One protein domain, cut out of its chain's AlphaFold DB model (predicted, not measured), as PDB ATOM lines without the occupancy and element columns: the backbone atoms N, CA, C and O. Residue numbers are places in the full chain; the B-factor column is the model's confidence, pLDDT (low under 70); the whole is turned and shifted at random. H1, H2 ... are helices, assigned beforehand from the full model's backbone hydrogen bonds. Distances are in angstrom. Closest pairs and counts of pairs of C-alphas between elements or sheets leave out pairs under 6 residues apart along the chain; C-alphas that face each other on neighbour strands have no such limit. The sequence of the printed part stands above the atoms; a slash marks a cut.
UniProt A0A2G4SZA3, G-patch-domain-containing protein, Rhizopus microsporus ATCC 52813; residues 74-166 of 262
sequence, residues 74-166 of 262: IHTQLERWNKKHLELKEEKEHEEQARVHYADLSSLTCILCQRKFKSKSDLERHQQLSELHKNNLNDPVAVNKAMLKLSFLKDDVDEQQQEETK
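This is residues 74 to 166 of the 262 residues of the protein "G-patch-domain-containing protein" of Rhizopus microsporus ATCC 52813 (UniProt A0A2G4SZA3). Two long helical arms, H1 and H4, extend from a small compact head toward the same side, with open space between them, like a wide V. The head, residues 100 to 153, holds a folded stretch with short strand pairings, the short helices H2 and H3, and residues 140 to 153 of H4; residues 74 to 99, with H1, and 154 to 166, with the rest of H4, stick out from it. The printed part has 93 residues with four named helices, in the order H1, H2, H3, H4, and no named strand; its class is all helix. The whole is loose, with a radius of gyration of the C-alphas of 17.2 A, and spans 55 by 27 by 25 A, H1 making much of the length.

H1, residues 74 to 98, begins at C-alpha 74 at (-16.502, 18.834, 30.917) and is 35.6 A long from first to last C-alpha. Residues 99 to 119 hold no named element. H2 is residues 120 to 129, with C-alpha 120 at (25.665, 33.534, 19.504), and H3 is residues 131 to 138. H4, residues 140 to 165, is 35.8 A long and ends at C-alpha 165 at (-2.938, 36.617, 19.191); it has a kink of 25 degrees near residue 157.

H1 touches no helix and is apart from H2, H3 and H4. In the stretch after it, residues 103 to 104 pair antiparallel with residues 109 to 110, which pair antiparallel with residues 115 to 116. H2 and H3 are close but not clearly touching; their closest C-alphas, those of Gln 127 and His 133, are 6.1 A apart. Their lines are about perpendicular at 71 degrees, only just past a steep tilt. H3 and H4 only just touch, with 3 pairs of C-alphas within 8 A, and touch only at the corner by their link. Their closest C-alphas, those of Asn 136 and Ala 142, are 5.8 A apart, and H4 touches H3 with residues 142 to 143 alone. The lines of H3 and H4 are about perpendicular at 85 degrees. H2 and H4 are apart. In H1, H2 and H3 every O i to N i+4 pair is within hydrogen-bond range; in H4, 21 of 22 are.

The two C-alphas farthest apart, those of Ile 74 and Glu 131, are 55.7 A apart. Without the stretches that stand free, the body of 54 residues spans 27 by 26 by 15 A. The printed part has no cut. The link from H1 to H2 is long, with 21 residues; those from H2 to H3 and from H3 to H4 are tight. The mean pLDDT of the printed part is 80.7, and it is under 70 at residues 74 to 75, 91 to 101 and 155 to 165.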
ATOM      1  N   ILE A  74     -16.968  17.804  31.863       59.66
ATOM      2  CA  ILE A  74     -16.502  18.834  30.917       59.66
ATOM      3  C   ILE A  74     -15.814  19.994  31.657       59.66
ATOM      4  O   ILE A  74     -14.739  20.425  31.247       59.66
ATOM      5  N   HIS A  75     -16.372  20.437  32.790       66.38
ATOM      6  CA  HIS A  75     -15.767  21.468  33.642       66.38
ATOM      7  C   HIS A  75     -14.389  21.042  34.166       66.38
ATOM      8  O   HIS A  75     -13.407  21.751  33.971       66.38
ATOM      9  N   THR A  76     -14.285  19.823  34.712       80.75
ATOM     10  CA  THR A  76     -13.010  19.305  35.233       80.75
ATOM     11  C   THR A  76     -11.950  19.113  34.149       80.75
ATOM     12  O   THR A  76     -10.760  19.237  34.422       80.75
ATOM     13  N   GLN A  77     -12.350  18.817  32.908       77.81
ATOM     14  CA  GLN A  77     -11.418  18.676  31.789       77.81
ATOM     15  C   GLN A  77     -10.910  20.037  31.299       77.81
ATOM     16  O   GLN A  77      -9.720  20.166  31.015       77.81
ATOM     17  N   LEU A  78     -11.779  21.050  31.257       81.06
ATOM     18  CA  LEU A  78     -11.396  22.421  30.924       81.06
ATOM     19  C   LEU A  78     -10.476  23.022  31.996       81.06
ATOM     20  O   LEU A  78      -9.462  23.625  31.661       81.06
ATOM     21  N   GLU A  79     -10.763  22.788  33.277       80.19
ATOM     22  CA  GLU A  79      -9.900  23.204  34.391       80.19
ATOM     23  C   GLU A  79      -8.522  22.546  34.331       80.19
ATOM     24  O   GLU A  79      -7.510  23.221  34.495       80.19
ATOM     25  N   ARG A  80      -8.458  21.241  34.037       85.38
ATOM     26  CA  ARG A  80      -7.183  20.524  33.855       85.38
ATOM     27  C   ARG A  80      -6.391  21.057  32.668       85.38
ATOM     28  O   ARG A  80      -5.172  21.161  32.758       85.38
ATOM     29  N   TRP A  81      -7.067  21.384  31.567       79.56
ATOM     30  CA  TRP A  81      -6.430  21.977  30.393       79.56
ATOM     31  C   TRP A  81      -5.885  23.371  30.719       79.56
ATOM     32  O   TRP A  81      -4.709  23.624  30.482       79.56
ATOM     33  N   ASN A  82      -6.682  24.227  31.365       89.00
ATOM     34  CA  ASN A  82      -6.252  25.555  31.815       89.00
ATOM     35  C   ASN A  82      -5.066  25.473  32.790       89.00
ATOM     36  O   ASN A  82      -4.102  26.216  32.637       89.00
ATOM     37  N   LYS A  83      -5.103  24.536  33.748       87.19
ATOM     38  CA  LYS A  83      -4.014  24.300  34.706       87.19
ATOM     39  C   LYS A  83      -2.734  23.848  34.009       87.19
ATOM     40  O   LYS A  83      -1.676  24.389  34.289       87.19
ATOM     41  N   LYS A  84      -2.834  22.920  33.053       85.06
ATOM     42  CA  LYS A  84      -1.680  22.439  32.283       85.06
ATOM     43  C   LYS A  84      -1.072  23.522  31.388       85.06
ATOM     44  O   LYS A  84       0.137  23.546  31.196       85.06
ATOM     45  N   HIS A  85      -1.892  24.419  30.843       80.44
ATOM     46  CA  HIS A  85      -1.394  25.585  30.107       80.44
ATOM     47  C   HIS A  85      -0.673  26.578  31.007       80.44
ATOM     48  O   HIS A  85       0.356  27.105  30.601       80.44
ATOM     49  N   LEU A  86      -1.189  26.806  32.217       80.38
ATOM     50  CA  LEU A  86      -0.520  27.648  33.203       80.38
ATOM     51  C   LEU A  86       0.821  27.037  33.627       80.38
ATOM     52  O   LEU A  86       1.824  27.728  33.566       80.38
ATOM     53  N   GLU A  87       0.857  25.734  33.923       78.81
ATOM     54  CA  GLU A  87       2.088  25.006  34.272       78.81
ATOM     55  C   GLU A  87       3.136  25.089  33.144       78.81
ATOM     56  O   GLU A  87       4.277  25.449  33.396       78.81
ATOM     57  N   LEU A  88       2.752  24.866  31.879       74.19
ATOM     58  CA  LEU A  88       3.673  24.993  30.734       74.19
ATOM     59  C   LEU A  88       4.161  26.430  30.502       74.19
ATOM     60  O   LEU A  88       5.255  26.638  29.968       74.19
ATOM     61  N   LYS A  89       3.334  27.425  30.838       73.56
ATOM     62  CA  LYS A  89       3.699  28.838  30.742       73.56
ATOM     63  C   LYS A  89       4.677  29.209  31.854       73.56
ATOM     64  O   LYS A  89       5.698  29.810  31.552       73.56
ATOM     65  N   GLU A  90       4.410  28.785  33.085       70.69
ATOM     66  CA  GLU A  90       5.285  28.989  34.242       70.69
ATOM     67  C   GLU A  90       6.623  28.254  34.085       70.69
ATOM     68  O   GLU A  90       7.657  28.813  34.425       70.69
ATOM     69  N   GLU A  91       6.648  27.049  33.507       64.19
ATOM     70  CA  GLU A  91       7.892  26.324  33.202       64.19
ATOM     71  C   GLU A  91       8.736  27.048  32.149       64.19
ATOM     72  O   GLU A  91       9.944  27.198  32.329       64.19
ATOM     73  N   LYS A  92       8.107  27.551  31.077       61.84
ATOM     74  CA  LYS A  92       8.792  28.389  30.082       61.84
ATOM     75  C   LYS A  92       9.303  29.682  30.695       61.84
ATOM     76  O   LYS A  92      10.450  30.038  30.467       61.84
ATOM     77  N   GLU A  93       8.473  30.356  31.483       57.97
ATOM     78  CA  GLU A  93       8.833  31.596  32.161       57.97
ATOM     79  C   GLU A  93       9.971  31.364  33.156       57.97
ATOM     80  O   GLU A  93      10.920  32.137  33.147       57.97
ATOM     81  N   HIS A  94       9.958  30.276  33.927       44.50
ATOM     82  CA  HIS A  94      11.007  29.923  34.884       44.50
ATOM     83  C   HIS A  94      12.301  29.457  34.200       44.50
ATOM     84  O   HIS A  94      13.388  29.779  34.672       44.50
ATOM     85  N   GLU A  95      12.238  28.743  33.071       49.00
ATOM     86  CA  GLU A  95      13.425  28.401  32.270       49.00
ATOM     87  C   GLU A  95      14.033  29.647  31.599       49.00
ATOM     88  O   GLU A  95      15.255  29.806  31.539       49.00
ATOM     89  N   GLU A  96      13.187  30.577  31.159       55.94
ATOM     90  CA  GLU A  96      13.567  31.862  30.568       55.94
ATOM     91  C   GLU A  96      14.058  32.869  31.623       55.94
ATOM     92  O   GLU A  96      14.966  33.653  31.359       55.94
ATOM     93  N   GLN A  97      13.546  32.791  32.853       48.38
ATOM     94  CA  GLN A  97      13.982  33.573  34.015       48.38
ATOM     95  C   GLN A  97      15.193  32.954  34.718       48.38
ATOM     96  O   GLN A  97      15.958  33.683  35.327       48.38
ATOM     97  N   ALA A  98      15.439  31.647  34.629       39.09
ATOM     98  CA  ALA A  98      16.707  31.050  35.060       39.09
ATOM     99  C   ALA A  98      17.828  31.349  34.049       39.09
ATOM    100  O   ALA A  98      18.996  31.484  34.417       39.09
ATOM    101  N   ARG A  99      17.471  31.547  32.774       48.06
ATOM    102  CA  ARG A  99      18.319  32.166  31.752       48.06
ATOM    103  C   ARG A  99      18.133  33.687  31.732       48.06
ATOM    104  O   ARG A  99      17.840  34.231  30.670       48.06
ATOM    105  N   VAL A 100      18.382  34.395  32.848       58.50
ATOM    106  CA  VAL A 100      18.609  35.866  32.834       58.50
ATOM    107  C   VAL A 100      19.915  36.170  32.089       58.50
ATOM    108  O   VAL A 100      20.925  36.621  32.623       58.50
ATOM    109  N   HIS A 101      19.911  35.847  30.810       67.44
ATOM    110  CA  HIS A 101      20.926  36.113  29.835       67.44
ATOM    111  C   HIS A 101      20.632  37.565  29.493       67.44
ATOM    112  O   HIS A 101      19.725  37.836  28.711       67.44
ATOM    113  N   TYR A 102      21.294  38.507  30.169       81.81
ATOM    114  CA  TYR A 102      21.246  39.938  29.858       81.81
ATOM    115  C   TYR A 102      21.773  40.157  28.436       81.81
ATOM    116  O   TYR A 102      22.870  40.672  28.236       81.81
ATOM    117  N   ALA A 103      21.048  39.672  27.445       89.50
ATOM    118  CA  ALA A 103      21.555  39.248  26.166       89.50
ATOM    119  C   ALA A 103      20.443  39.433  25.147       89.50
ATOM    120  O   ALA A 103      19.412  38.770  25.199       89.50
ATOM    121  N   ASP A 104      20.673  40.335  24.212       89.38
ATOM    122  CA  ASP A 104      19.800  40.524  23.072       89.38
ATOM    123  C   ASP A 104      20.292  39.626  21.934       89.38
ATOM    124  O   ASP A 104      21.373  39.843  21.378       89.38
ATOM    125  N   LEU A 105      19.508  38.598  21.605       85.81
ATOM    126  CA  LEU A 105      19.815  37.660  20.521       85.81
ATOM    127  C   LEU A 105      19.643  38.290  19.136       85.81
ATOM    128  O   LEU A 105      20.293  37.838  18.195       85.81
ATOM    129  N   SER A 106      18.811  39.327  19.008       86.56
ATOM    130  CA  SER A 106      18.581  40.003  17.727       86.56
ATOM    131  C   SER A 106      19.809  40.808  17.299       86.56
ATOM    132  O   SER A 106      20.232  40.751  16.146       86.56
ATOM    133  N   SER A 107      20.436  41.501  18.251       88.31
ATOM    134  CA  SER A 107      21.631  42.313  18.013       88.31
ATOM    135  C   SER A 107      22.939  41.629  18.430       88.31
ATOM    136  O   SER A 107      24.015  42.205  18.238       88.31
ATOM    137  N   LEU A 108      22.859  40.411  18.982       91.88
ATOM    138  CA  LEU A 108      23.969  39.658  19.579       91.88
ATOM    139  C   LEU A 108      24.766  40.508  20.578       91.88
ATOM    140  O   LEU A 108      25.996  40.591  20.519       91.88
ATOM    141  N   THR A 109      24.067  41.177  21.495       93.00
ATOM    142  CA  THR A 109      24.690  42.066  22.484       93.00
ATOM    143  C   THR A 109      24.461  41.596  23.910       93.00
ATOM    144  O   THR A 109      23.390  41.111  24.244       93.00
ATOM    145  N   CYS A 110      25.459  41.762  24.781       93.38
ATOM    146  CA  CYS A 110      25.258  41.637  26.221       93.38
ATOM    147  C   CYS A 110      24.809  42.994  26.769       93.38
ATOM    148  O   CYS A 110      25.570  43.958  26.733       93.38
ATOM    149  N   ILE A 111      23.589  43.068  27.286       92.50
ATOM    150  CA  ILE A 111      22.946  44.256  27.848       92.50
ATOM    151  C   ILE A 111      23.612  44.673  29.169       92.50
ATOM    152  O   ILE A 111      23.770  45.867  29.417       92.50
ATOM    153  N   LEU A 112      24.095  43.711  29.965       93.31
ATOM    154  CA  LEU A 112      24.800  43.987  31.222       93.31
ATOM    155  C   LEU A 112      26.189  44.605  30.995       93.31
ATOM    156  O   LEU A 112      26.613  45.497  31.727       93.31
ATOM    157  N   CYS A 113      26.902  44.157  29.959       93.50
ATOM    158  CA  CYS A 113      28.244  44.651  29.626       93.50
ATOM    159  C   CYS A 113      28.253  45.701  28.504       93.50
ATOM    160  O   CYS A 113      29.299  46.284  28.231       93.50
ATOM    161  N   GLN A 114      27.112  45.927  27.847       91.94
ATOM    162  CA  GLN A 114      26.927  46.817  26.693       91.94
ATOM    163  C   GLN A 114      27.902  46.532  25.532       91.94
ATOM    164  O   GLN A 114      28.384  47.445  24.863       91.94
ATOM    165  N   ARG A 115      28.202  45.250  25.279       93.62
ATOM    166  CA  ARG A 115      29.133  44.803  24.223       93.62
ATOM    167  C   ARG A 115      28.411  44.020  23.134       93.62
ATOM    168  O   ARG A 115      27.505  43.251  23.444       93.62
ATOM    169  N   LYS A 116      28.834  44.201  21.878       94.50
ATOM    170  CA  LYS A 116      28.319  43.469  20.709       94.50
ATOM    171  C   LYS A 116      29.252  42.330  20.314       94.50
ATOM    172  O   LYS A 116      30.469  42.494  20.377       94.50
ATOM    173  N   PHE A 117      28.681  41.218  19.868       95.31
ATOM    174  CA  PHE A 117      29.394  40.007  19.471       95.31
ATOM    175  C   PHE A 117      29.046  39.609  18.037       95.31
ATOM    176  O   PHE A 117      28.074  40.088  17.456       95.31
ATOM    177  N   LYS A 118      29.884  38.758  17.438       94.50
ATOM    178  CA  LYS A 118      29.742  38.334  16.038       94.50
ATOM    179  C   LYS A 118      28.878  37.083  15.889       94.50
ATOM    180  O   LYS A 118      28.247  36.904  14.854       94.50
ATOM    181  N   SER A 119      28.862  36.232  16.912       95.31
ATOM    182  CA  SER A 119      28.122  34.975  16.939       95.31
ATOM    183  C   SER A 119      27.413  34.780  18.282       95.31
ATOM    184  O   SER A 119      27.811  35.345  19.304       95.31
ATOM    185  N   LYS A 120      26.371  33.943  18.282       92.12
ATOM    186  CA  LYS A 120      25.665  33.534  19.504       92.12
ATOM    187  C   LYS A 120      26.600  32.819  20.487       92.12
ATOM    188  O   LYS A 120      26.566  33.118  21.676       92.12
ATOM    189  N   SER A 121      27.471  31.944  19.987       93.19
ATOM    190  CA  SER A 121      28.441  31.217  20.812       93.19
ATOM    191  C   SER A 121      29.446  32.144  21.499       93.19
ATOM    192  O   SER A 121      29.805  31.902  22.647       93.19
ATOM    193  N   ASP A 122      29.874  33.232  20.845       94.06
ATOM    194  CA  ASP A 122      30.786  34.207  21.467       94.06
ATOM    195  C   ASP A 122      30.106  34.982  22.601       94.06
ATOM    196  O   ASP A 122      30.725  35.252  23.630       94.06
ATOM    197  N   LEU A 123      28.823  35.316  22.431       93.44
ATOM    198  CA  LEU A 123      28.016  35.980  23.453       93.44
ATOM    199  C   LEU A 123      27.758  35.066  24.663       93.44
ATOM    200  O   LEU A 123      27.831  35.530  25.802       93.44
ATOM    201  N   GLU A 124      27.483  33.782  24.436       91.81
ATOM    202  CA  GLU A 124      27.333  32.780  25.505       91.81
ATOM    203  C   GLU A 124      28.657  32.566  26.248       91.81
ATOM    204  O   GLU A 124      28.711  32.646  27.477       91.81
ATOM    205  N   ARG A 125      29.761  32.402  25.509       94.12
ATOM    206  CA  ARG A 125      31.102  32.283  26.093       94.12
ATOM    207  C   ARG A 125      31.477  33.519  26.910       94.12
ATOM    208  O   ARG A 125      32.089  33.389  27.969       94.12
ATOM    209  N   HIS A 126      31.112  34.713  26.442       94.38
ATOM    210  CA  HIS A 126      31.325  35.954  27.184       94.38
ATOM    211  C   HIS A 126      30.617  35.933  28.541       94.38
ATOM    212  O   HIS A 126      31.230  36.298  29.539       94.38
ATOM    213  N   GLN A 127      29.368  35.480  28.603       91.75
ATOM    214  CA  GLN A 127      28.618  35.445  29.860       91.75
ATOM    215  C   GLN A 127      29.192  34.435  30.850       91.75
ATOM    216  O   GLN A 127      29.251  34.707  32.046       91.75
ATOM    217  N   GLN A 128      29.701  33.311  30.348       90.06
ATOM    218  CA  GLN A 128      30.311  32.273  31.177       90.06
ATOM    219  C   GLN A 128      31.694  32.669  31.714       90.06
ATOM    220  O   GLN A 128      32.033  32.355  32.856       90.06
ATOM    221  N   LEU A 129      32.518  33.331  30.894       91.69
ATOM    222  CA  LEU A 129      33.953  33.474  31.170       91.69
ATOM    223  C   LEU A 129      34.414  34.909  31.455       91.69
ATOM    224  O   LEU A 129      35.533  35.089  31.928       91.69
ATOM    225  N   SER A 130      33.618  35.941  31.164       94.31
ATOM    226  CA  SER A 130      34.076  37.331  31.289       94.31
ATOM    227  C   SER A 130      34.037  37.834  32.731       94.31
ATOM    228  O   SER A 130      32.966  38.002  33.309       94.31
ATOM    229  N   GLU A 131      35.194  38.234  33.258       94.31
ATOM    230  CA  GLU A 131      35.308  38.877  34.578       94.31
ATOM    231  C   GLU A 131      34.486  40.173  34.675       94.31
ATOM    232  O   GLU A 131      33.839  40.424  35.685       94.31
ATOM    233  N   LEU A 132      34.391  40.953  33.587       94.31
ATOM    234  CA  LEU A 132      33.518  42.137  33.548       94.31
ATOM    235  C   LEU A 132      32.041  41.782  33.778       94.31
ATOM    236  O   LEU A 132      31.318  42.546  34.406       94.31
ATOM    237  N   HIS A 133      31.588  40.641  33.255       92.94
ATOM    238  CA  HIS A 133      30.197  40.222  33.396       92.94
ATOM    239  C   HIS A 133      29.914  39.842  34.847       92.94
ATOM    240  O   HIS A 133      28.963  40.343  35.435       92.94
ATOM    241  N   LYS A 134      30.810  39.056  35.455       92.75
ATOM    242  CA  LYS A 134      30.743  38.685  36.874       92.75
ATOM    243  C   LYS A 134      30.774  39.907  37.795       92.75
ATOM    244  O   LYS A 134      29.980  39.990  38.724       92.75
ATOM    245  N   ASN A 135      31.631  40.887  37.507       94.31
ATOM    246  CA  ASN A 135      31.705  42.120  38.294       94.31
ATOM    247  C   ASN A 135      30.425  42.953  38.170       94.31
ATOM    248  O   ASN A 135      29.903  43.413  39.180       94.31
ATOM    249  N   ASN A 136      29.883  43.099  36.958       93.44
ATOM    250  CA  ASN A 136      28.635  43.835  36.747       93.44
ATOM    251  C   ASN A 136      27.416  43.115  37.342       93.44
ATOM    252  O   ASN A 136      26.455  43.785  37.697       93.44
ATOM    253  N   LEU A 137      27.437  41.782  37.463       91.81
ATOM    254  CA  LEU A 137      26.387  41.025  38.160       91.81
ATOM    255  C   LEU A 137      26.359  41.327  39.661       91.81
ATOM    256  O   LEU A 137      25.294  41.305  40.269       91.81
ATOM    257  N   ASN A 138      27.519  41.624  40.245       91.62
ATOM    258  CA  ASN A 138      27.638  41.984  41.654       91.62
ATOM    259  C   ASN A 138      27.332  43.470  41.917       91.62
ATOM    260  O   ASN A 138      27.200  43.861  43.075       91.62
ATOM    261  N   ASP A 139      27.215  44.297  40.872       93.38
ATOM    262  CA  ASP A 139      26.830  45.703  40.986       93.38
ATOM    263  C   ASP A 139      25.307  45.873  40.800       93.38
ATOM    264  O   ASP A 139      24.794  45.743  39.679       93.38
ATOM    265  N   PRO A 140      24.557  46.222  41.866       89.94
ATOM    266  CA  PRO A 140      23.110  46.380  41.783       89.94
ATOM    267  C   PRO A 140      22.689  47.513  40.838       89.94
ATOM    268  O   PRO A 140      21.592  47.469  40.281       89.94
ATOM    269  N   VAL A 141      23.529  48.528  40.612       93.62
ATOM    270  CA  VAL A 141      23.204  49.628  39.691       93.62
ATOM    271  C   VAL A 141      23.272  49.148  38.242       93.62
ATOM    272  O   VAL A 141      22.361  49.423  37.453       93.62
ATOM    273  N   ALA A 142      24.317  48.394  37.892       91.50
ATOM    274  CA  ALA A 142      24.479  47.809  36.565       91.50
ATOM    275  C   ALA A 142      23.354  46.817  36.240       91.50
ATOM    276  O   ALA A 142      22.788  46.873  35.143       91.50
ATOM    277  N   VAL A 143      22.982  45.975  37.210       92.06
ATOM    278  CA  VAL A 143      21.861  45.034  37.094       92.06
ATOM    279  C   VAL A 143      20.541  45.769  36.878       92.06
ATOM    280  O   VAL A 143      19.867  45.516  35.881       92.06
ATOM    281  N   ASN A 144      20.197  46.738  37.733       89.62
ATOM    282  CA  ASN A 144      18.944  47.489  37.603       89.62
ATOM    283  C   ASN A 144      18.847  48.225  36.259       89.62
ATOM    284  O   ASN A 144      17.800  48.212  35.610       89.62
ATOM    285  N   LYS A 145      19.952  48.815  35.786       92.12
ATOM    286  CA  LYS A 145      20.010  49.449  34.463       92.12
ATOM    287  C   LYS A 145      19.780  48.441  33.338       92.12
ATOM    288  O   LYS A 145      19.077  48.745  32.373       92.12
ATOM    289  N   ALA A 146      20.390  47.262  33.433       90.25
ATOM    290  CA  ALA A 146      20.237  46.212  32.437       90.25
ATOM    291  C   ALA A 146      18.805  45.652  32.420       90.25
ATOM    292  O   ALA A 146      18.254  45.453  31.339       90.25
ATOM    293  N   MET A 147      18.180  45.487  33.591       88.31
ATOM    294  CA  MET A 147      16.780  45.078  33.727       88.31
ATOM    295  C   MET A 147      15.818  46.097  33.116       88.31
ATOM    296  O   MET A 147      14.956  45.716  32.330       88.31
ATOM    297  N   LEU A 148      16.005  47.390  33.405       89.44
ATOM    298  CA  LEU A 148      15.184  48.452  32.820       89.44
ATOM    299  C   LEU A 148      15.289  48.458  31.288       89.44
ATOM    300  O   LEU A 148      14.313  48.675  30.585       89.44
ATOM    301  N   LYS A 149      16.477  48.187  30.740       87.75
ATOM    302  CA  LYS A 149      16.660  48.089  29.288       87.75
ATOM    303  C   LYS A 149      16.007  46.838  28.693       87.75
ATOM    304  O   LYS A 149      15.503  46.908  27.576       87.75
ATOM    305  N   LEU A 150      16.004  45.726  29.431       85.38
ATOM    306  CA  LEU A 150      15.290  44.510  29.045       85.38
ATOM    307  C   LEU A 150      13.777  44.738  28.983       85.38
ATOM    308  O   LEU A 150      13.150  44.243  28.054       85.38
ATOM    309  N   SER A 151      13.196  45.475  29.940       84.62
ATOM    310  CA  SER A 151      11.746  45.696  29.966       84.62
ATOM    311  C   SER A 151      11.263  46.449  28.727       84.62
ATOM    312  O   SER A 151      10.318  45.998  28.096       84.62
ATOM    313  N   PHE A 152      11.975  47.496  28.291       83.56
ATOM    314  CA  PHE A 152      11.625  48.222  27.059       83.56
ATOM    315  C   PHE A 152      11.652  47.335  25.806       83.56
ATOM    316  O   PHE A 152      10.770  47.432  24.966       83.56
ATOM    317  N   LEU A 153      12.651  46.455  25.688       75.50
ATOM    318  CA  LEU A 153      12.749  45.519  24.560       75.50
ATOM    319  C   LEU A 153      11.654  44.445  24.598       75.50
ATOM    320  O   LEU A 153      11.285  43.911  23.555       75.50
ATOM    321  N   LYS A 154      11.175  44.095  25.795       73.94
ATOM    322  CA  LYS A 154      10.141  43.081  25.987       73.94
ATOM    323  C   LYS A 154       8.752  43.633  25.677       73.94
ATOM    324  O   LYS A 154       8.001  42.949  24.993       73.94
ATOM    325  N   ASP A 155       8.466  44.871  26.078       69.31
ATOM    326  CA  ASP A 155       7.199  45.551  25.780       69.31
ATOM    327  C   ASP A 155       6.948  45.649  24.263       69.31
ATOM    328  O   ASP A 155       5.871  45.277  23.807       69.31
ATOM    329  N   ASP A 156       7.960  46.014  23.461       63.47
ATOM    330  CA  ASP A 156       7.841  46.075  21.990       63.47
ATOM    331  C   ASP A 156       7.485  44.708  21.362       63.47
ATOM    332  O   ASP A 156       6.728  44.625  20.392       63.47
ATOM    333  N   VAL A 157       8.038  43.615  21.900       63.06
ATOM    334  CA  VAL A 157       7.810  42.253  21.389       63.06
ATOM    335  C   VAL A 157       6.469  41.697  21.875       63.06
ATOM    336  O   VAL A 157       5.746  41.074  21.093       63.06
ATOM    337  N   ASP A 158       6.115  41.939  23.138       62.38
ATOM    338  CA  ASP A 158       4.850  41.508  23.729       62.38
ATOM    339  C   ASP A 158       3.659  42.294  23.153       62.38
ATOM    340  O   ASP A 158       2.619  41.683  22.907       62.38
ATOM    341  N   GLU A 159       3.784  43.594  22.854       63.06
ATOM    342  CA  GLU A 159       2.736  44.362  22.157       63.06
ATOM    343  C   GLU A 159       2.462  43.789  20.759       63.06
ATOM    344  O   GLU A 159       1.303  43.555  20.408       63.06
ATOM    345  N   GLN A 160       3.504  43.462  19.987       60.25
ATOM    346  CA  GLN A 160       3.333  42.875  18.651       60.25
ATOM    347  C   GLN A 160       2.719  41.468  18.694       60.25
ATOM    348  O   GLN A 160       1.814  41.157  17.914       60.25
ATOM    349  N   GLN A 161       3.147  40.619  19.632       60.94
ATOM    350  CA  GLN A 161       2.585  39.270  19.779       60.94
ATOM    351  C   GLN A 161       1.161  39.284  20.349       60.94
ATOM    352  O   GLN A 161       0.321  38.459  19.966       60.94
ATOM    353  N   GLN A 162       0.846  40.222  21.246       59.84
ATOM    354  CA  GLN A 162      -0.515  40.407  21.741       59.84
ATOM    355  C   GLN A 162      -1.442  40.920  20.640       59.84
ATOM    356  O   GLN A 162      -2.581  40.467  20.577       59.84
ATOM    357  N   GLU A 163      -0.994  41.797  19.738       59.66
ATOM    358  CA  GLU A 163      -1.809  42.223  18.591       59.66
ATOM    359  C   GLU A 163      -2.126  41.079  17.612       59.66
ATOM    360  O   GLU A 163      -3.248  41.020  17.099       59.66
ATOM    361  N   GLU A 164      -1.198  40.143  17.386       58.97
ATOM    362  CA  GLU A 164      -1.440  38.973  16.526       58.97
ATOM    363  C   GLU A 164      -2.340  37.911  17.175       58.97
ATOM    364  O   GLU A 164      -3.156  37.283  16.494       58.97
ATOM    365  N   THR A 165      -2.218  37.697  18.486       64.81
ATOM    366  CA  THR A 165      -2.938  36.617  19.191       64.81
ATOM    367  C   THR A 165      -4.268  37.058  19.803       64.81
ATOM    368  O   THR A 165      -5.130  36.222  20.097       64.81
ATOM    369  N   LYS A 166      -4.490  38.364  19.978       79.06
ATOM    370  CA  LYS A 166      -5.730  38.901  20.540       79.06
ATOM    371  C   LYS A 166      -6.825  38.928  19.483       79.06
ATOM    372  O   LYS A 166      -6.734  39.605  18.462       79.06
TER     373      LYS A 166